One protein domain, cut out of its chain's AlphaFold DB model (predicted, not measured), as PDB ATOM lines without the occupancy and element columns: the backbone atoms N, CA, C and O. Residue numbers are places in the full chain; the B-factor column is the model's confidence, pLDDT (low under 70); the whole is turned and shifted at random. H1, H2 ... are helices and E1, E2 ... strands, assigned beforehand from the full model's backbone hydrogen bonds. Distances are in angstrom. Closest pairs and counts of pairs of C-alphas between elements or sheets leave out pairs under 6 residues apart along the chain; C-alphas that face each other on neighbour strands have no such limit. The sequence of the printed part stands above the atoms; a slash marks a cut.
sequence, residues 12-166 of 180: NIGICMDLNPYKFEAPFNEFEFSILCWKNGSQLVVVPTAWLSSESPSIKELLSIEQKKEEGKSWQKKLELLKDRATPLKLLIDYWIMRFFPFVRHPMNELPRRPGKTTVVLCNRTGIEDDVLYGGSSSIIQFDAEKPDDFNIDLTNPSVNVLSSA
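This is residues 12 to 166 of the 180 residues of the protein "CIC11C00000005366" of [Candida] intermedia (UniProt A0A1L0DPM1). A twisted four-stranded sheet has H4 slantwise over one face and H1 on that same face beside E1. H3 lies away from them, past one end of the sheet, at one end of the longest axis. 155 residues are printed, with named elements in the order H1 H2 E1 H3 H4 E2 E3 E4; the sheet, E1 E2 E3 E4, is mixed. The class is mixed, helices and strands, with under half of the residues in named elements; the whole is compact, with a radius of gyration of the C-alphas of 16.9 A and spans of 51 by 34 by 26 A.

H1, residues 16 to 19, touches H2, residues 32 to 40; their closest C-alphas, Leu 19 and Phe 33, are 5.8 A apart. H2 only grazes the sheet. E1, residues 44 to 49, is parallel to E2, residues 117 to 124, with N 45 and O 119 at 2.8 A. Between them come H3, residues 65 to 81, not on the sheet, and H4, residues 90 to 99: a strand-helix-strand unit, two parallel neighbours joined through helices, with a right-handed crossover. H4 has a height of 9.8 A over the sheet. E2, E3, residues 139 to 144, and E4, residues 160 to 165, form a meander of antiparallel neighbours and two hairpins; N 120 and O 141 are at 2.7 A, N 142 and O 161 at 2.8 A. H4 lies over E3 and, only just, E4, with 3 C-alphas. Every O i to N i+4 pair is within hydrogen-bond range in H2 and H4, 10 of 13 in H3; H1 is too short for one.

H1 begins at C-alpha 16 (20.772, 52.503, 79.252). H3 is 25.1 A long, E2 22.2 A. E4 ends at C-alpha 165 (9.838, 40.246, 74.850).

The farthest C-alphas, Glu 66 and Pro 115, are 52.6 A apart. The printed part has no cut. Five links are long, among them H4 to E2. No printed residue is under 70 in pLDDT.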
ATOM      1  N   ASN A  12      20.436  44.935  91.335       98.62
ATOM      2  CA  ASN A  12      21.181  46.045  90.744       98.62
ATOM      3  C   ASN A  12      20.337  46.755  89.681       98.62
ATOM      4  O   ASN A  12      19.501  46.144  89.019       98.62
ATOM      5  N   ILE A  13      20.555  48.059  89.526       98.75
ATOM      6  CA  ILE A  13      19.895  48.881  88.511       98.75
ATOM      7  C   ILE A  13      20.983  49.526  87.662       98.75
ATOM      8  O   ILE A  13      21.960  50.027  88.216       98.75
ATOM      9  N   GLY A  14      20.809  49.495  86.345       98.50
ATOM     10  CA  GLY A  14      21.641  50.229  85.393       98.50
ATOM     11  C   GLY A  14      20.755  50.956  84.395       98.50
ATOM     12  O   GLY A  14      19.688  50.461  84.049       98.50
ATOM     13  N   ILE A  15      21.153  52.137  83.944       98.75
ATOM     14  CA  ILE A  15      20.358  52.950  83.026       98.75
ATOM     15  C   ILE A  15      21.049  52.984  81.673       98.75
ATOM     16  O   ILE A  15      22.120  53.567  81.534       98.75
ATOM     17  N   CYS A  16      20.391  52.415  80.661       98.25
ATOM     18  CA  CYS A  16      20.772  52.503  79.252       98.25
ATOM     19  C   CYS A  16      22.276  52.276  78.990       98.25
ATOM     20  O   CYS A  16      22.727  51.143  78.839       98.25
ATOM     21  N   MET A  17      23.046  53.364  78.945       98.06
ATOM     22  CA  MET A  17      24.466  53.403  78.613       98.06
ATOM     23  C   MET A  17      25.371  52.738  79.644       98.06
ATOM     24  O   MET A  17      26.495  52.410  79.285       98.06
ATOM     25  N   ASP A  18      24.885  52.459  80.856       98.56
ATOM     26  CA  ASP A  18      25.629  51.655  81.835       98.56
ATOM     27  C   ASP A  18      26.021  50.280  81.272       98.56
ATOM     28  O   ASP A  18      27.039  49.716  81.657       98.56
ATOM     29  N   LEU A  19      25.246  49.736  80.326       98.25
ATOM     30  CA  LEU A  19      25.590  48.472  79.677       98.25
ATOM     31  C   LEU A  19      26.783  48.615  78.729       98.25
ATOM     32  O   LEU A  19      27.475  47.626  78.511       98.25
ATOM     33  N   ASN A  20      27.009  49.779  78.121       97.94
ATOM     34  CA  ASN A  20      28.027  49.958  77.086       97.94
ATOM     35  C   ASN A  20      29.420  50.190  77.680       97.94
ATOM     36  O   ASN A  20      29.526  50.652  78.814       97.94
ATOM     37  N   PRO A  21      30.488  49.907  76.908       98.19
ATOM     38  CA  PRO A  21      31.833  50.300  77.307       98.19
ATOM     39  C   PRO A  21      31.875  51.794  77.610       98.19
ATOM     40  O   PRO A  21      31.251  52.593  76.898       98.19
ATOM     41  N   TYR A  22      32.613  52.182  78.646       97.44
ATOM     42  CA  TYR A  22      32.691  53.578  79.058       97.44
ATOM     43  C   TYR A  22      33.053  54.489  77.874       97.44
ATOM     44  O   TYR A  22      34.077  54.298  77.214       97.44
ATOM     45  N   LYS A  23      32.175  55.466  77.593       96.56
ATOM     46  CA  LYS A  23      32.267  56.420  76.466       96.56
ATOM     47  C   LYS A  23      32.359  55.796  75.065       96.56
ATOM     48  O   LYS A  23      32.662  56.515  74.122       96.56
ATOM     49  N   PHE A  24      32.091  54.498  74.918       94.69
ATOM     50  CA  PHE A  24      32.422  53.716  73.721       94.69
ATOM     51  C   PHE A  24      33.927  53.666  73.395       94.69
ATOM     52  O   PHE A  24      34.306  53.401  72.258       94.69
ATOM     53  N   GLU A  25      34.782  53.903  74.392       97.06
ATOM     54  CA  GLU A  25      36.244  53.922  74.253       97.06
ATOM     55  C   GLU A  25      36.913  52.766  75.009       97.06
ATOM     56  O   GLU A  25      37.968  52.285  74.596       97.06
ATOM     57  N   ALA A  26      36.315  52.317  76.120       97.19
ATOM     58  CA  ALA A  26      36.834  51.188  76.887       97.19
ATOM     59  C   ALA A  26      36.808  49.879  76.066       97.19
ATOM     60  O   ALA A  26      35.959  49.725  75.176       97.19
ATOM     61  N   PRO A  27      37.705  48.912  76.352       98.19
ATOM     62  CA  PRO A  27      37.683  47.620  75.683       98.19
ATOM     63  C   PRO A  27      36.314  46.950  75.813       98.19
ATOM     64  O   PRO A  27      35.711  46.905  76.885       98.19
ATOM     65  N   PHE A  28      35.813  46.404  74.703       97.31
ATOM     66  CA  PHE A  28      34.454  45.870  74.658       97.31
ATOM     67  C   PHE A  28      34.233  44.730  75.666       97.31
ATOM     68  O   PHE A  28      33.133  44.556  76.180       97.31
ATOM     69  N   ASN A  29      35.276  43.975  75.992       96.62
ATOM     70  CA  ASN A  29      35.231  42.855  76.925       96.62
ATOM     71  C   ASN A  29      35.353  43.246  78.413       96.62
ATOM     72  O   ASN A  29      35.448  42.348  79.245       96.62
ATOM     73  N   GLU A  30      35.332  44.537  78.768       97.62
ATOM     74  CA  GLU A  30      35.346  44.970  80.178       97.62
ATOM     75  C   GLU A  30      34.008  44.739  80.892       97.62
ATOM     76  O   GLU A  30      33.994  44.521  82.099       97.62
ATOM     77  N   PHE A  31      32.885  44.750  80.160       98.31
ATOM     78  CA  PHE A  31      31.546  44.421  80.681       98.31
ATOM     79  C   PHE A  31      31.234  45.062  82.052       98.31
ATOM     80  O   PHE A  31      30.708  44.412  82.957       98.31
ATOM     81  N   GLU A  32      31.577  46.338  82.223       98.69
ATOM     82  CA  GLU A  32      31.779  46.993  83.520       98.69
ATOM     83  C   GLU A  32      30.578  46.824  84.463       98.69
ATOM     84  O   GLU A  32      30.719  46.421  85.624       98.69
ATOM     85  N   PHE A  33      29.377  47.076  83.941       98.75
ATOM     86  CA  PHE A  33      28.132  46.957  84.691       98.75
ATOM     87  C   PHE A  33      27.778  45.508  85.040       98.75
ATOM     88  O   PHE A  33      27.480  45.206  86.198       98.75
ATOM     89  N   SER A  34      27.827  44.584  84.080       98.50
ATOM     90  CA  SER A  34      27.439  43.193  84.331       98.50
ATOM     91  C   SER A  34      28.466  42.455  85.197       98.50
ATOM     92  O   SER A  34      28.066  41.619  86.008       98.50
ATOM     93  N   ILE A  35      29.751  42.830  85.151       98.31
ATOM     94  CA  ILE A  35      30.758  42.374  86.120       98.31
ATOM     95  C   ILE A  35      30.419  42.865  87.529       98.31
ATOM     96  O   ILE A  35      30.547  42.093  88.481       98.31
ATOM     97  N   LEU A  36      29.995  44.120  87.701       98.38
ATOM     98  CA  LEU A  36      29.596  44.632  89.015       98.38
ATOM     99  C   LEU A  36      28.375  43.877  89.565       98.38
ATOM    100  O   LEU A  36      28.394  43.452  90.721       98.38
ATOM    101  N   CYS A  37      27.355  43.652  88.734       98.44
ATOM    102  CA  CYS A  37      26.194  42.831  89.087       98.44
ATOM    103  C   CYS A  37      26.622  41.413  89.499       98.44
ATOM    104  O   CYS A  37      26.268  40.923  90.575       98.44
ATOM    105  N   TRP A  38      27.476  40.771  88.695       98.12
ATOM    106  CA  TRP A  38      28.002  39.447  89.014       98.12
ATOM    107  C   TRP A  38      28.764  39.458  90.344       98.12
ATOM    108  O   TRP A  38      28.515  38.603  91.190       98.12
ATOM    109  N   LYS A  39      29.633  40.451  90.589       97.62
ATOM    110  CA  LYS A  39      30.410  40.585  91.837       97.62
ATOM    111  C   LYS A  39      29.496  40.673  93.058       97.62
ATOM    112  O   LYS A  39      29.725  39.936  94.021       97.62
ATOM    113  N   ASN A  40      28.441  41.480  92.973       96.94
ATOM    114  CA  ASN A  40      27.446  41.661  94.032       96.94
ATOM    115  C   ASN A  40      26.564  40.426  94.259       96.94
ATOM    116  O   ASN A  40      25.919  40.328  95.299       96.94
ATOM    117  N   GLY A  41      26.548  39.475  93.320       96.12
ATOM    118  CA  GLY A  41      25.651  38.324  93.377       96.12
ATOM    119  C   GLY A  41      24.205  38.711  93.098       96.12
ATOM    120  O   GLY A  41      23.309  38.212  93.773       96.12
ATOM    121  N   SER A  42      23.980  39.619  92.141       97.00
ATOM    122  CA  SER A  42      22.629  40.022  91.748       97.00
ATOM    123  C   SER A  42      21.804  38.812  91.322       97.00
ATOM    124  O   SER A  42      22.202  38.048  90.440       97.00
ATOM    125  N   GLN A  43      20.622  38.687  91.911       97.44
ATOM    126  CA  GLN A  43      19.596  37.743  91.472       97.44
ATOM    127  C   GLN A  43      18.610  38.434  90.522       97.44
ATOM    128  O   GLN A  43      18.058  37.804  89.624       97.44
ATOM    129  N   LEU A  44      18.436  39.750  90.686       98.12
ATOM    130  CA  LEU A  44      17.637  40.598  89.811       98.12
ATOM    131  C   LEU A  44      18.475  41.780  89.307       98.12
ATOM    132  O   LEU A  44      19.175  42.443  90.070       98.12
ATOM    133  N   VAL A  45      18.377  42.085  88.020       98.69
ATOM    134  CA  VAL A  45      18.923  43.304  87.425       98.69
ATOM    135  C   VAL A  45      17.807  44.011  86.675       98.69
ATOM    136  O   VAL A  45      17.110  43.390  85.879       98.69
ATOM    137  N   VAL A  46      17.627  45.307  86.916       98.75
ATOM    138  CA  VAL A  46      16.601  46.116  86.244       98.75
ATOM    139  C   VAL A  46      17.277  47.190  85.407       98.75
ATOM    140  O   VAL A  46      18.128  47.924  85.903       98.75
ATOM    141  N   VAL A  47      16.892  47.284  84.137       98.88
ATOM    142  CA  VAL A  47      17.506  48.186  83.165       98.88
ATOM    143  C   VAL A  47      16.447  49.056  82.488       98.88
ATOM    144  O   VAL A  47      15.949  48.703  81.417       98.88
ATOM    145  N   PRO A  48      16.081  50.208  83.078       98.75
ATOM    146  CA  PRO A  48      15.353  51.248  82.364       98.75
ATOM    147  C   PRO A  48      16.240  51.811  81.253       98.75
ATOM    148  O   PRO A  48      17.406  52.144  81.484       98.75
ATOM    149  N   THR A  49      15.722  51.912  80.034       98.31
ATOM    150  CA  THR A  49      16.549  52.326  78.902       98.31
ATOM    151  C   THR A  49      15.779  53.071  77.814       98.31
ATOM    152  O   THR A  49      14.565  52.941  77.655       98.31
ATOM    153  N   ALA A  50      16.528  53.899  77.089       98.38
ATOM    154  CA  ALA A  50      16.103  54.607  75.894       98.38
ATOM    155  C   ALA A  50      17.000  54.200  74.720       98.38
ATOM    156  O   ALA A  50      17.634  55.030  74.076       98.38
ATOM    157  N   TRP A  51      17.105  52.891  74.497       98.56
ATOM    158  CA  TRP A  51      17.991  52.300  73.509       98.56
ATOM    159  C   TRP A  51      17.464  52.512  72.094       98.56
ATOM    160  O   TRP A  51      16.289  52.255  71.812       98.56
ATOM    161  N   LEU A  52      18.352  52.936  71.199       98.38
ATOM    162  CA  LEU A  52      18.022  53.268  69.817       98.38
ATOM    163  C   LEU A  52      17.914  52.024  68.930       98.38
ATOM    164  O   LEU A  52      18.646  51.050  69.088       98.38
ATOM    165  N   SER A  53      17.036  52.087  67.935       97.38
ATOM    166  CA  SER A  53      17.084  51.166  66.802       97.38
ATOM    167  C   SER A  53      18.338  51.437  65.964       97.38
ATOM    168  O   SER A  53      18.747  52.590  65.812       97.38
ATOM    169  N   SER A  54      18.912  50.399  65.346       96.19
ATOM    170  CA  SER A  54      19.984  50.560  64.347       96.19
ATOM    171  C   SER A  54      19.536  51.378  63.131       96.19
ATOM    172  O   SER A  54      20.359  51.922  62.404       96.19
ATOM    173  N   GLU A  55      18.223  51.491  62.927       95.94
ATOM    174  CA  GLU A  55      17.615  52.296  61.872       95.94
ATOM    175  C   GLU A  55      17.412  53.768  62.261       95.94
ATOM    176  O   GLU A  55      16.878  54.541  61.459       95.94
ATOM    177  N   SER A  56      17.809  54.166  63.477       97.69
ATOM    178  CA  SER A  56      17.620  55.532  63.966       97.69
ATOM    179  C   SER A  56      18.327  56.551  63.072       97.69
ATOM    180  O   SER A  56      19.542  56.460  62.884       97.69
ATOM    181  N   PRO A  57      17.613  57.555  62.530       97.94
ATOM    182  CA  PRO A  57      18.241  58.597  61.722       97.94
ATOM    183  C   PRO A  57      19.376  59.328  62.455       97.94
ATOM    184  O   PRO A  57      20.408  59.631  61.853       97.94
ATOM    185  N   SER A  58      19.240  59.534  63.768       97.31
ATOM    186  CA  SER A  58      20.221  60.229  64.608       97.31
ATOM    187  C   SER A  58      21.638  59.642  64.540       97.31
ATOM    188  O   SER A  58      22.609  60.403  64.567       97.31
ATOM    189  N   ILE A  59      21.773  58.322  64.356       96.31
ATOM    190  CA  ILE A  59      23.069  57.620  64.297       96.31
ATOM    191  C   ILE A  59      23.617  57.458  62.871       96.31
ATOM    192  O   ILE A  59      24.712  56.933  62.687       96.31
ATOM    193  N   LYS A  60      22.896  57.921  61.842       96.19
ATOM    194  CA  LYS A  60      23.363  57.876  60.450       96.19
ATOM    195  C   LYS A  60      24.285  59.061  60.165       96.19
ATOM    196  O   LYS A  60      23.825  60.163  59.876       96.19
ATOM    197  N   GLU A  61      25.594  58.842  60.246       94.75
ATOM    198  CA  GLU A  61      26.613  59.900  60.111       94.75
ATOM    199  C   GLU A  61      26.614  60.605  58.746       94.75
ATOM    200  O   GLU A  61      26.968  61.776  58.656       94.75
ATOM    201  N   LEU A  62      26.184  59.912  57.686       95.88
ATOM    202  CA  LEU A  62      26.173  60.444  56.319       95.88
ATOM    203  C   LEU A  62      25.011  61.412  56.033       95.88
ATOM    204  O   LEU A  62      24.993  62.027  54.968       95.88
ATOM    205  N   LEU A  63      24.037  61.531  56.938       95.69
ATOM    206  CA  LEU A  63      22.874  62.397  56.751       95.69
ATOM    207  C   LEU A  63      23.099  63.783  57.360       95.69
ATOM    208  O   LEU A  63      23.561  63.909  58.496       95.69
ATOM    209  N   SER A  64      22.682  64.824  56.635       97.38
ATOM    210  CA  SER A  64      22.565  66.176  57.188       97.38
ATOM    211  C   SER A  64      21.490  66.236  58.278       97.38
ATOM    212  O   SER A  64      20.611  65.376  58.360       97.38
ATOM    213  N   ILE A  65      21.518  67.289  59.097       96.25
ATOM    214  CA  ILE A  65      20.516  67.517  60.152       96.25
ATOM    215  C   ILE A  65      19.100  67.567  59.557       96.25
ATOM    216  O   ILE A  65      18.168  66.979  60.101       96.25
ATOM    217  N   GLU A  66      18.929  68.236  58.419       96.94
ATOM    218  CA  GLU A  66      17.648  68.336  57.719       96.94
ATOM    219  C   GLU A  66      17.189  66.966  57.211       96.94
ATOM    220  O   GLU A  66      16.023  66.614  57.376       96.94
ATOM    221  N   GLN A  67      18.103  66.168  56.652       97.69
ATOM    222  CA  GLN A  67      17.792  64.817  56.181       97.69
ATOM    223  C   GLN A  67      17.371  63.898  57.332       97.69
ATOM    224  O   GLN A  67      16.379  63.185  57.201       97.69
ATOM    225  N   LYS A  68      18.062  63.959  58.479       97.88
ATOM    226  CA  LYS A  68      17.700  63.193  59.681       97.88
ATOM    227  C   LYS A  68      16.295  63.531  60.175       97.88
ATOM    228  O   LYS A  68      15.511  62.628  60.453       97.88
ATOM    229  N   LYS A  69      15.942  64.819  60.204       96.06
ATOM    230  CA  LYS A  69      14.599  65.280  60.589       96.06
ATOM    231  C   LYS A  69      13.513  64.814  59.626       96.06
ATOM    232  O   LYS A  69      12.438  64.407  60.061       96.06
ATOM    233  N   GLU A  70      13.771  64.862  58.321       96.81
ATOM    234  CA  GLU A  70      12.815  64.353  57.332       96.81
ATOM    235  C   GLU A  70      12.651  62.828  57.425       96.81
ATOM    236  O   GLU A  70      11.523  62.327  57.371       96.81
ATOM    237  N   GLU A  71      13.733  62.080  57.663       97.00
ATOM    238  CA  GLU A  71      13.638  60.648  57.968       97.00
ATOM    239  C   GLU A  71      12.851  60.386  59.258       97.00
ATOM    240  O   GLU A  71      12.019  59.479  59.284       97.00
ATOM    241  N   GLY A  72      13.042  61.200  60.298       96.56
ATOM    242  CA  GLY A  72      12.279  61.107  61.540       96.56
ATOM    243  C   GLY A  72      10.770  61.265  61.325       96.56
ATOM    244  O   GLY A  72       9.973  60.408  61.716       96.56
ATOM    245  N   LYS A  73      10.355  62.289  60.570       95.81
ATOM    246  CA  LYS A  73       8.943  62.473  60.174       95.81
ATOM    247  C   LYS A  73       8.400  61.295  59.360       95.81
ATOM    248  O   LYS A  73       7.223  60.948  59.489       95.81
ATOM    249  N   SER A  74       9.228  60.695  58.504       96.00
ATOM    250  CA  SER A  74       8.864  59.503  57.733       96.00
ATOM    251  C   SER A  74       8.623  58.300  58.649       96.00
ATOM    252  O   SER A  74       7.601  57.617  58.534       96.00
ATOM    253  N   TRP A  75       9.511  58.085  59.621       96.06
ATOM    254  CA  TRP A  75       9.388  57.020  60.612       96.06
ATOM    255  C   TRP A  75       8.146  57.151  61.487       96.06
ATOM    256  O   TRP A  75       7.483  56.140  61.705       96.06
ATOM    257  N   GLN A  76       7.772  58.366  61.904       91.19
ATOM    258  CA  GLN A  76       6.540  58.603  62.668       91.19
ATOM    259  C   GLN A  76       5.317  57.985  61.972       91.19
ATOM    260  O   GLN A  76       4.536  57.276  62.599       91.19
ATOM    261  N   LYS A  77       5.186  58.193  60.655       91.75
ATOM    262  CA  LYS A  77       4.096  57.617  59.849       91.75
ATOM    263  C   LYS A  77       4.272  56.117  59.629       91.75
ATOM    264  O   LYS A  77       3.300  55.369  59.615       91.75
ATOM    265  N   LYS A  78       5.514  55.669  59.420       94.25
ATOM    266  CA  LYS A  78       5.831  54.261  59.162       94.25
ATOM    267  C   LYS A  78       5.477  53.380  60.357       94.25
ATOM    268  O   LYS A  78       4.896  52.322  60.140       94.25
ATOM    269  N   LEU A  79       5.785  53.815  61.581       92.81
ATOM    270  CA  LEU A  79       5.539  53.061  62.816       92.81
ATOM    271  C   LEU A  79       4.067  52.652  62.978       92.81
ATOM    272  O   LEU A  79       3.791  51.524  63.379       92.81
ATOM    273  N   GLU A  80       3.126  53.518  62.594       83.31
ATOM    274  CA  GLU A  80       1.683  53.232  62.647       83.31
ATOM    275  C   GLU A  80       1.248  52.120  61.676       83.31
ATOM    276  O   GLU A  80       0.240  51.451  61.901       83.31
ATOM    277  N   LEU A  81       2.012  51.908  60.600       91.50
ATOM    278  CA  LEU A  81       1.690  50.990  59.504       91.50
ATOM    279  C   LEU A  81       2.495  49.682  59.550       91.50
ATOM    280  O   LEU A  81       2.285  48.800  58.711       91.50
ATOM    281  N   LEU A  82       3.430  49.547  60.494       92.75
ATOM    282  CA  LEU A  82       4.263  48.355  60.627       92.75
ATOM    283  C   LEU A  82       3.428  47.140  61.033       92.75
ATOM    284  O   LEU A  82       2.761  47.124  62.068       92.75
ATOM    285  N   LYS A  83       3.522  46.080  60.228       91.75
ATOM    286  CA  LYS A  83       2.856  44.798  60.501       91.75
ATOM    287  C   LYS A  83       3.575  43.985  61.575       91.75
ATOM    288  O   LYS A  83       2.944  43.212  62.281       91.75
ATOM    289  N   ASP A  84       4.881  44.166  61.687       92.81
ATOM    290  CA  ASP A  84       5.791  43.467  62.592       92.81
ATOM    291  C   ASP A  84       6.079  44.268  63.867       92.81
ATOM    292  O   ASP A  84       7.037  43.988  64.579       92.81
ATOM    293  N   ARG A  85       5.243  45.261  64.191       93.50
ATOM    294  CA  ARG A  85       5.436  46.118  65.367       93.50
ATOM    295  C   ARG A  85       5.484  45.360  66.697       93.50
ATOM    296  O   ARG A  85       6.168  45.814  67.605       93.50
ATOM    297  N   ALA A  86       4.783  44.225  66.771       94.06
ATOM    298  CA  ALA A  86       4.739  43.312  67.916       94.06
ATOM    299  C   ALA A  86       5.922  42.320  67.949       94.06
ATOM    300  O   ALA A  86       6.075  41.562  68.902       94.06
ATOM    301  N   THR A  87       6.763  42.303  66.914       96.75
ATOM    302  CA  THR A  87       7.958  41.457  66.862       96.75
ATOM    303  C   THR A  87       9.116  42.188  67.549       96.75
ATOM    304  O   THR A  87       9.338  43.362  67.260       96.75
ATOM    305  N   PRO A  88       9.882  41.555  68.444       97.88
ATOM    306  CA  PRO A  88      11.079  42.173  69.003       97.88
ATOM    307  C   PRO A  88      12.226  42.246  67.982       97.88
ATOM    308  O   PRO A  88      12.350  41.400  67.091       97.88
ATOM    309  N   LEU A  89      13.134  43.211  68.147       97.94
ATOM    310  CA  LEU A  89      14.378  43.274  67.375       97.94
ATOM    311  C   LEU A  89      15.396  42.272  67.933       97.94
ATOM    312  O   LEU A  89      16.078  42.547  68.920       97.94
ATOM    313  N   LYS A  90      15.549  41.127  67.257       97.62
ATOM    314  CA  LYS A  90      16.480  40.057  67.665       97.62
ATOM    315  C   LYS A  90      17.899  40.572  67.933       97.62
ATOM    316  O   LYS A  90      18.454  40.289  68.985       97.62
ATOM    317  N   LEU A  91      18.459  41.365  67.015       97.81
ATOM    318  CA  LEU A  91      19.839  41.861  67.128       97.81
ATOM    319  C   LEU A  91      20.054  42.768  68.345       97.81
ATOM    320  O   LEU A  91      21.148  42.794  68.902       97.81
ATOM    321  N   LEU A  92      19.020  43.495  68.774       98.44
ATOM    322  CA  LEU A  92      19.085  44.316  69.979       98.44
ATOM    323  C   LEU A  92      19.115  43.439  71.237       98.44
ATOM    324  O   LEU A  92      19.930  43.666  72.130       98.44
ATOM    325  N   ILE A  93      18.272  42.407  71.278       98.69
ATOM    326  CA  ILE A  93      18.248  41.439  72.380       98.69
ATOM    327  C   ILE A  93      19.574  40.675  72.453       98.69
ATOM    328  O   ILE A  93      20.152  40.576  73.533       98.69
ATOM    329  N   ASP A  94      20.094  40.201  71.318       98.69
ATOM    330  CA  ASP A  94      21.401  39.539  71.241       98.69
ATOM    331  C   ASP A  94      22.519  40.460  71.750       98.69
ATOM    332  O   ASP A  94      23.386  40.031  72.511       98.69
ATOM    333  N   TYR A  95      22.473  41.749  71.392       98.62
ATOM    334  CA  TYR A  95      23.429  42.730  71.894       98.62
ATOM    335  C   TYR A  95      23.358  42.865  73.419       98.62
ATOM    336  O   TYR A  95      24.392  42.839  74.088       98.62
ATOM    337  N   TRP A  96      22.160  42.975  73.997       98.75
ATOM    338  CA  TRP A  96      22.012  43.028  75.451       98.75
ATOM    339  C   TRP A  96      22.509  41.751  76.126       98.75
ATOM    340  O   TRP A  96      23.263  41.854  77.089       98.75
ATOM    341  N   ILE A  97      22.171  40.568  75.603       98.81
ATOM    342  CA  ILE A  97      22.674  39.278  76.104       98.81
ATOM    343  C   ILE A  97      24.204  39.281  76.131       98.81
ATOM    344  O   ILE A  97      24.804  38.987  77.164       98.81
ATOM    345  N   MET A  98      24.835  39.708  75.038       98.50
ATOM    346  CA  MET A  98      26.287  39.830  74.951       98.50
ATOM    347  C   MET A  98      26.848  40.825  75.979       98.50
ATOM    348  O   MET A  98      27.895  40.572  76.566       98.50
ATOM    349  N   ARG A  99      26.180  41.949  76.266       98.75
ATOM    350  CA  ARG A  99      26.621  42.876  77.331       98.75
ATOM    351  C   ARG A  99      26.475  42.294  78.740       98.75
ATOM    352  O   ARG A  99      27.140  42.764  79.664       98.75
ATOM    353  N   PHE A 100      25.690  41.232  78.899       98.62
ATOM    354  CA  PHE A 100      25.614  40.398  80.098       98.62
ATOM    355  C   PHE A 100      26.484  39.131  80.016       98.62
ATOM    356  O   PHE A 100      26.272  38.204  80.796       98.62
ATOM    357  N   PHE A 101      27.517  39.107  79.159       98.50
ATOM    358  CA  PHE A 101      28.468  37.992  79.034       98.50
ATOM    359  C   PHE A 101      28.970  37.399  80.367       98.50
ATOM    360  O   PHE A 101      29.039  36.175  80.452       98.50
ATOM    361  N   PRO A 102      29.236  38.179  81.442       97.94
ATOM    362  CA  PRO A 102      29.567  37.627  82.760       97.94
ATOM    363  C   PRO A 102      28.601  36.562  83.307       97.94
ATOM    364  O   PRO A 102      29.026  35.703  84.080       97.94
ATOM    365  N   PHE A 103      27.327  36.588  82.905       98.00
ATOM    366  CA  PHE A 103      26.306  35.603  83.282       98.00
ATOM    367  C   PHE A 103      26.096  34.497  82.234       98.00
ATOM    368  O   PHE A 103      25.466  33.486  82.536       98.00
ATOM    369  N   VAL A 104      26.635  34.656  81.021       98.25
ATOM    370  CA  VAL A 104      26.537  33.669  79.939       98.25
ATOM    371  C   VAL A 104      27.533  32.533  80.173       98.25
ATOM    372  O   VAL A 104      28.714  32.753  80.466       98.25
ATOM    373  N   ARG A 105      27.069  31.289  80.020       97.56
ATOM    374  CA  ARG A 105      27.919  30.092  80.038       97.56
ATOM    375  C   ARG A 105      28.695  29.992  78.731       97.56
ATOM    376  O   ARG A 105      28.154  29.587  77.706       97.56
ATOM    377  N   HIS A 106      29.968  30.363  78.782       98.00
ATOM    378  CA  HIS A 106      30.854  30.371  77.627       98.00
ATOM    379  C   HIS A 106      32.249  29.858  78.017       98.00
ATOM    380  O   HIS A 106      32.739  30.239  79.081       98.00
ATOM    381  N   PRO A 107      32.940  29.054  77.181       97.44
ATOM    382  CA  PRO A 107      34.263  28.506  77.514       97.44
ATOM    383  C   PRO A 107      35.344  29.554  77.824       97.44
ATOM    384  O   PRO A 107      36.276  29.273  78.567       97.44
ATOM    385  N   MET A 108      35.214  30.759  77.261       96.25
ATOM    386  CA  MET A 108      36.113  31.905  77.503       96.25
ATOM    387  C   MET A 108      35.628  32.848  78.617       96.25
ATOM    388  O   MET A 108      36.218  33.902  78.829       96.25
ATOM    389  N   ASN A 109      34.525  32.526  79.299       96.56
ATOM    390  CA  ASN A 109      34.119  33.258  80.494       96.56
ATOM    391  C   ASN A 109      34.900  32.703  81.693       96.56
ATOM    392  O   ASN A 109      34.571  31.648  82.235       96.56
ATOM    393  N   GLU A 110      35.950  33.418  82.092       93.19
ATOM    394  CA  GLU A 110      36.873  33.016  83.161       93.19
ATOM    395  C   GLU A 110      36.315  33.254  84.578       93.19
ATOM    396  O   GLU A 110      36.979  32.960  85.576       93.19
ATOM    397  N   LEU A 111      35.092  33.785  84.703       95.50
ATOM    398  CA  LEU A 111      34.478  34.016  86.005       95.50
ATOM    399  C   LEU A 111      34.084  32.692  86.686       95.50
ATOM    400  O   LEU A 111      33.543  31.783  86.046       95.50
ATOM    401  N   PRO A 112      34.275  32.578  88.016       94.12
ATOM    402  CA  PRO A 112      33.791  31.437  88.782       94.12
ATOM    403  C   PRO A 112      32.292  31.183  88.582       94.12
ATOM    404  O   PRO A 112      31.484  32.110  88.498       94.12
ATOM    405  N   ARG A 113      31.886  29.910  88.577       89.25
ATOM    406  CA  ARG A 113      30.460  29.567  88.528       89.25
ATOM    407  C   ARG A 113      29.787  29.994  89.834       89.25
ATOM    408  O   ARG A 113      30.224  29.588  90.910       89.25
ATOM    409  N   ARG A 114      28.713  30.779  89.739       87.75
ATOM    410  CA  ARG A 114      27.807  31.058  90.859       87.75
ATOM    411  C   ARG A 114      26.514  30.284  90.614       87.75
ATOM    412  O   ARG A 114      25.903  30.538  89.585       87.75
ATOM    413  N   PRO A 115      26.135  29.326  91.475       89.69
ATOM    414  CA  PRO A 115      24.917  28.550  91.273       89.69
ATOM    415  C   PRO A 115      23.679  29.444  91.371       89.69
ATOM    416  O   PRO A 115      23.705  30.482  92.037       89.69
ATOM    417  N   GLY A 116      22.593  28.998  90.749       91.56
ATOM    418  CA  GLY A 116      21.338  29.735  90.684       91.56
ATOM    419  C   GLY A 116      21.168  30.517  89.386       91.56
ATOM    420  O   GLY A 116      21.920  30.355  88.420       91.56
ATOM    421  N   LYS A 117      20.125  31.345  89.374       96.06
ATOM    422  CA  LYS A 117      19.697  32.103  88.204       96.06
ATOM    423  C   LYS A 117      19.778  33.598  88.484       96.06
ATOM    424  O   LYS A 117      19.498  34.043  89.594       96.06
ATOM    425  N   THR A 118      20.118  34.368  87.458       97.69
ATOM    426  CA  THR A 118      20.013  35.830  87.487       97.69
ATOM    427  C   THR A 118      18.996  36.259  86.446       97.69
ATOM    428  O   THR A 118      19.132  35.932  85.268       97.69
ATOM    429  N   THR A 119      17.989  37.016  86.869       98.62
ATOM    430  CA  THR A 119      16.990  37.598  85.973       98.62
ATOM    431  C   THR A 119      17.352  39.045  85.658       98.62
ATOM    432  O   THR A 119      17.561  39.854  86.557       98.62
ATOM    433  N   VAL A 120      17.384  39.387  84.376       98.62
ATOM    434  CA  VAL A 120      17.550  40.743  83.858       98.62
ATOM    435  C   VAL A 120      16.235  41.195  83.230       98.62
ATOM    436  O   VAL A 120      15.684  40.523  82.361       98.62
ATOM    437  N   VAL A 121      15.744  42.356  83.653       98.62
ATOM    438  CA  VAL A 121      14.543  42.998  83.114       98.62
ATOM    439  C   VAL A 121      14.960  44.273  82.395       98.62
ATOM    440  O   VAL A 121      15.394  45.229  83.034       98.62
ATOM    441  N   LEU A 122      14.826  44.296  81.071       98.75
ATOM    442  CA  LEU A 122      15.097  45.463  80.239       98.75
ATOM    443  C   LEU A 122      13.782  46.158  79.890       98.75
ATOM    444  O   LEU A 122      12.918  45.578  79.235       98.75
ATOM    445  N   CYS A 123      13.646  47.408  80.320       98.38
ATOM    446  CA  CYS A 123      12.481  48.251  80.075       98.38
ATOM    447  C   CYS A 123      12.877  49.350  79.094       98.38
ATOM    448  O   CYS A 123      13.304  50.433  79.499       98.38
ATOM    449  N   ASN A 124      12.778  49.044  77.805       98.56
ATOM    450  CA  ASN A 124      13.116  49.971  76.742       98.56
ATOM    451  C   ASN A 124      11.870  50.657  76.189       98.56
ATOM    452  O   ASN A 124      10.862  50.007  75.896       98.56
ATOM    453  N   ARG A 125      11.963  51.968  75.990       97.69
ATOM    454  CA  ARG A 125      10.911  52.723  75.308       97.69
ATOM    455  C   ARG A 125      10.820  52.358  73.823       97.69
ATOM    456  O   ARG A 125      11.776  51.880  73.213       97.69
ATOM    457  N   THR A 126       9.669  52.658  73.240       97.12
ATOM    458  CA  THR A 126       9.400  52.552  71.804       97.12
ATOM    459  C   THR A 126       9.093  53.933  71.210       97.12
ATOM    460  O   THR A 126       9.111  54.944  71.919       97.12
ATOM    461  N   GLY A 127       8.822  53.979  69.907       97.06
ATOM    462  CA  GLY A 127       8.456  55.186  69.177       97.06
ATOM    463  C   GLY A 127       9.658  55.969  68.657       97.06
ATOM    464  O   GLY A 127      10.770  55.450  68.548       97.06
ATOM    465  N   ILE A 128       9.410  57.229  68.316       97.38
ATOM    466  CA  ILE A 128      10.403  58.148  67.770       97.38
ATOM    467  C   ILE A 128      10.248  59.537  68.394       97.38
ATOM    468  O   ILE A 128       9.134  59.970  68.681       97.38
ATOM    469  N   GLU A 129      11.366  60.227  68.606       97.31
ATOM    470  CA  GLU A 129      11.420  61.630  69.032       97.31
ATOM    471  C   GLU A 129      12.390  62.402  68.135       97.31
ATOM    472  O   GLU A 129      13.575  62.091  68.111       97.31
ATOM    473  N   ASP A 130      11.890  63.403  67.407       95.94
ATOM    474  CA  ASP A 130      12.630  64.103  66.342       95.94
ATOM    475  C   ASP A 130      13.260  63.108  65.349       95.94
ATOM    476  O   ASP A 130      12.542  62.496  64.554       95.94
ATOM    477  N   ASP A 131      14.571  62.894  65.417       96.81
ATOM    478  CA  ASP A 131      15.335  61.973  64.580       96.81
ATOM    479  C   ASP A 131      15.821  60.713  65.330       96.81
ATOM    480  O   ASP A 131      16.579  59.913  64.776       96.81
ATOM    481  N   VAL A 132      15.387  60.512  66.578       98.12
ATOM    482  CA  VAL A 132      15.794  59.406  67.454       98.12
ATOM    483  C   VAL A 132      14.723  58.320  67.481       98.12
ATOM    484  O   VAL A 132      13.700  58.452  68.152       98.12
ATOM    485  N   LEU A 133      14.970  57.219  66.772       98.25
ATOM    486  CA  LEU A 133      14.105  56.039  66.758       98.25
ATOM    487  C   LEU A 133      14.532  55.052  67.846       98.25
ATOM    488  O   LEU A 133      15.678  54.597  67.864       98.25
ATOM    489  N   TYR A 134      13.599  54.649  68.703       98.50
ATOM    490  CA  TYR A 134      13.864  53.697  69.776       98.50
ATOM    491  C   TYR A 134      13.624  52.249  69.340       98.50
ATOM    492  O   TYR A 134      12.791  51.958  68.484       98.50
ATOM    493  N   GLY A 135      14.388  51.332  69.928       97.88
ATOM    494  CA  GLY A 135      14.392  49.915  69.565       97.88
ATOM    495  C   GLY A 135      13.321  49.066  70.252       97.88
ATOM    496  O   GLY A 135      13.252  47.871  69.961       97.88
ATOM    497  N   GLY A 136      12.528  49.638  71.171       98.25
ATOM    498  CA  GLY A 136      11.523  48.913  71.958       98.25
ATOM    499  C   GLY A 136      12.079  47.596  72.480       98.25
ATOM    500  O   GLY A 136      13.194  47.561  72.997       98.25
ATOM    501  N   SER A 137      11.353  46.502  72.258       98.31
ATOM    502  CA  SER A 137      11.856  45.154  72.535       98.31
ATOM    503  C   SER A 137      12.187  44.953  74.008       98.31
ATOM    504  O   SER A 137      13.130  44.244  74.317       98.31
ATOM    505  N   SER A 138      11.452  45.597  74.926       98.69
ATOM    506  CA  SER A 138      11.594  45.310  76.360       98.69
ATOM    507  C   SER A 138      11.602  43.795  76.570       98.69
ATOM    508  O   SER A 138      10.808  43.106  75.933       98.69
ATOM    509  N   SER A 139      12.472  43.273  77.435       98.56
ATOM    510  CA  SER A 139      12.708  41.828  77.563       98.56
ATOM    511  C   SER A 139      12.916  41.410  79.011       98.56
ATOM    512  O   SER A 139      13.548  42.123  79.789       98.56
ATOM    513  N   ILE A 140      12.435  40.214  79.350       98.62
ATOM    514  CA  ILE A 140      12.791  39.511  80.585       98.62
ATOM    515  C   ILE A 140      13.687  38.339  80.189       98.62
ATOM    516  O   ILE A 140      13.260  37.441  79.463       98.62
ATOM    517  N   ILE A 141      14.937  38.366  80.642       98.62
ATOM    518  CA  ILE A 141      15.970  37.391  80.288       98.62
ATOM    519  C   ILE A 141      16.474  36.746  81.570       98.62
ATOM    520  O   ILE A 141      16.849  37.443  82.509       98.62
ATOM    521  N   GLN A 142      16.502  35.422  81.619       98.25
ATOM    522  CA  GLN A 142      17.045  34.676  82.742       98.25
ATOM    523  C   GLN A 142      18.308  33.933  82.312       98.25
ATOM    524  O   GLN A 142      18.302  33.209  81.317       98.25
ATOM    525  N   PHE A 143      19.380  34.115  83.078       98.25
ATOM    526  CA  PHE A 143      20.643  33.409  82.909       98.25
ATOM    527  C   PHE A 143      20.721  32.270  83.919       98.25
ATOM    528  O   PHE A 143      20.527  32.496  85.115       98.25
ATOM    529  N   ASP A 144      20.998  31.060  83.444       96.88
ATOM    530  CA  ASP A 144      21.075  29.849  84.259       96.88
ATOM    531  C   ASP A 144      22.512  29.314  84.283       96.88
ATOM    532  O   ASP A 144      23.031  28.780  83.296       96.88
ATOM    533  N   ALA A 145      23.166  29.463  85.436       94.88
ATOM    534  CA  ALA A 145      24.562  29.092  85.611       94.88
ATOM    535  C   ALA A 145      24.804  27.570  85.663       94.88
ATOM    536  O   ALA A 145      25.962  27.139  85.638       94.88
ATOM    537  N   GLU A 146      23.745  26.760  85.741       94.62
ATOM    538  CA  GLU A 146      23.828  25.297  85.768       94.62
ATOM    539  C   GLU A 146      23.864  24.684  84.361       94.62
ATOM    540  O   GLU A 146      24.147  23.493  84.195       94.62
ATOM    541  N   LYS A 147      23.613  25.493  83.328       96.62
ATOM    542  CA  LYS A 147      23.653  25.066  81.928       96.62
ATOM    543  C   LYS A 147      25.094  24.821  81.450       96.62
ATOM    544  O   LYS A 147      26.045  25.366  82.019       96.62
ATOM    545  N   PRO A 148      25.285  23.956  80.435       96.50
ATOM    546  CA  PRO A 148      26.607  23.707  79.871       96.50
ATOM    547  C   PRO A 148      27.180  24.964  79.209       96.50
ATOM    548  O   PRO A 148      26.447  25.883  78.847       96.50
ATOM    549  N   ASP A 149      28.501  24.976  79.047       97.50
ATOM    550  CA  ASP A 149      29.190  26.016  78.287       97.50
ATOM    551  C   ASP A 149      28.930  25.854  76.790       97.50
ATOM    552  O   ASP A 149      28.885  24.734  76.280       97.50
ATOM    553  N   ASP A 150      28.795  26.981  76.096       98.31
ATOM    554  CA  ASP A 150      28.556  27.045  74.658       98.31
ATOM    555  C   ASP A 150      29.252  28.281  74.065       98.31
ATOM    556  O   ASP A 150      29.453  29.276  74.761       98.31
ATOM    557  N   PHE A 151      29.667  28.218  72.799       98.19
ATOM    558  CA  PHE A 151      30.390  29.316  72.144       98.19
ATOM    559  C   PHE A 151      29.483  30.453  71.649       98.19
ATOM    560  O   PHE A 151      29.979  31.509  71.260       98.19
ATOM    561  N   ASN A 152      28.164  30.265  71.658       98.31
ATOM    562  CA  ASN A 152      27.223  31.319  71.315       98.31
ATOM    563  C   ASN A 152      27.180  32.375  72.427       98.31
ATOM    564  O   ASN A 152      27.250  32.062  73.614       98.31
ATOM    565  N   ILE A 153      27.039  33.640  72.045       97.75
ATOM    566  CA  ILE A 153      26.956  34.795  72.961       97.75
ATOM    567  C   ILE A 153      25.636  35.555  72.802       97.75
ATOM    568  O   ILE A 153      25.527  36.726  73.153       97.75
ATOM    569  N   ASP A 154      24.647  34.880  72.228       98.19
ATOM    570  CA  ASP A 154      23.348  35.412  71.856       98.19
ATOM    571  C   ASP A 154      22.223  34.539  72.439       98.19
ATOM    572  O   ASP A 154      22.460  33.678  73.294       98.19
ATOM    573  N   LEU A 155      20.984  34.746  71.986       97.06
ATOM    574  CA  LEU A 155      19.825  34.000  72.488       97.06
ATOM    575  C   LEU A 155      19.866  32.483  72.242       97.06
ATOM    576  O   LEU A 155      19.013  31.769  72.762       97.06
ATOM    577  N   THR A 156      20.797  31.982  71.423       98.00
ATOM    578  CA  THR A 156      20.934  30.546  71.145       98.00
ATOM    579  C   THR A 156      21.793  29.824  72.183       98.00
ATOM    580  O   THR A 156      21.792  28.593  72.220       98.00
ATOM    581  N   ASN A 157      22.488  30.561  73.057       98.62
ATOM    582  CA  ASN A 157      23.253  29.966  74.143       98.62
ATOM    583  C   ASN A 157      22.306  29.266  75.147       98.62
ATOM    584  O   ASN A 157      21.367  29.892  75.638       98.62
ATOM    585  N   PRO A 158      22.560  28.001  75.531       98.19
ATOM    586  CA  PRO A 158      21.675  27.219  76.396       98.19
ATOM    587  C   PRO A 158      21.517  27.775  77.818       98.19
ATOM    588  O   PRO A 158      20.594  27.368  78.522       98.19
ATOM    589  N   SER A 159      22.413  28.663  78.258       98.06
ATOM    590  CA  SER A 159      22.303  29.376  79.536       98.06
ATOM    591  C   SER A 159      21.406  30.599  79.501       98.06
ATOM    592  O   SER A 159      21.118  31.153  80.558       98.06
ATOM    593  N   VAL A 160      20.960  31.016  78.319       98.56
ATOM    594  CA  VAL A 160      20.141  32.206  78.124       98.56
ATOM    595  C   VAL A 160      18.709  31.781  77.849       98.56
ATOM    596  O   VAL A 160      18.426  31.055  76.901       98.56
ATOM    597  N   ASN A 161      17.785  32.263  78.673       98.06
ATOM    598  CA  ASN A 161      16.360  32.040  78.491       98.06
ATOM    599  C   ASN A 161      15.635  33.384  78.373       98.06
ATOM    600  O   ASN A 161      15.434  34.084  79.366       98.06
ATOM    601  N   VAL A 162      15.252  33.760  77.151       98.12
ATOM    602  CA  VAL A 162      14.413  34.941  76.908       98.12
ATOM    603  C   VAL A 162      12.961  34.549  77.178       98.12
ATOM    604  O   VAL A 162      12.294  33.957  76.334       98.12
ATOM    605  N   LEU A 163      12.487  34.864  78.380       97.88
ATOM    606  CA  LEU A 163      11.180  34.442  78.886       97.88
ATOM    607  C   LEU A 163      10.024  35.170  78.196       97.88
ATOM    608  O   LEU A 163       8.971  34.591  77.927       97.88
ATOM    609  N   SER A 164      10.218  36.456  77.916       96.94
ATOM    610  CA  SER A 164       9.269  37.284  77.182       96.94
ATOM    611  C   SER A 164       9.974  38.479  76.555       96.94
ATOM    612  O   SER A 164      11.024  38.932  77.023       96.94
ATOM    613  N   SER A 165       9.415  38.987  75.459       98.00
ATOM    614  CA  SER A 165       9.838  40.246  74.850       98.00
ATOM    615  C   SER A 165       8.650  40.947  74.208       98.00
ATOM    616  O   SER A 165       7.827  40.299  73.564       98.00
ATOM    617  N   ALA A 166       8.572  42.258  74.410       97.81
ATOM    618  CA  ALA A 166       7.567  43.115  73.811       97.81
ATOM    619  C   ALA A 166       7.941  43.382  72.355       97.81
ATOM    620  O   ALA A 166       9.095  43.201  71.949       97.81
TER     621      ALA A 166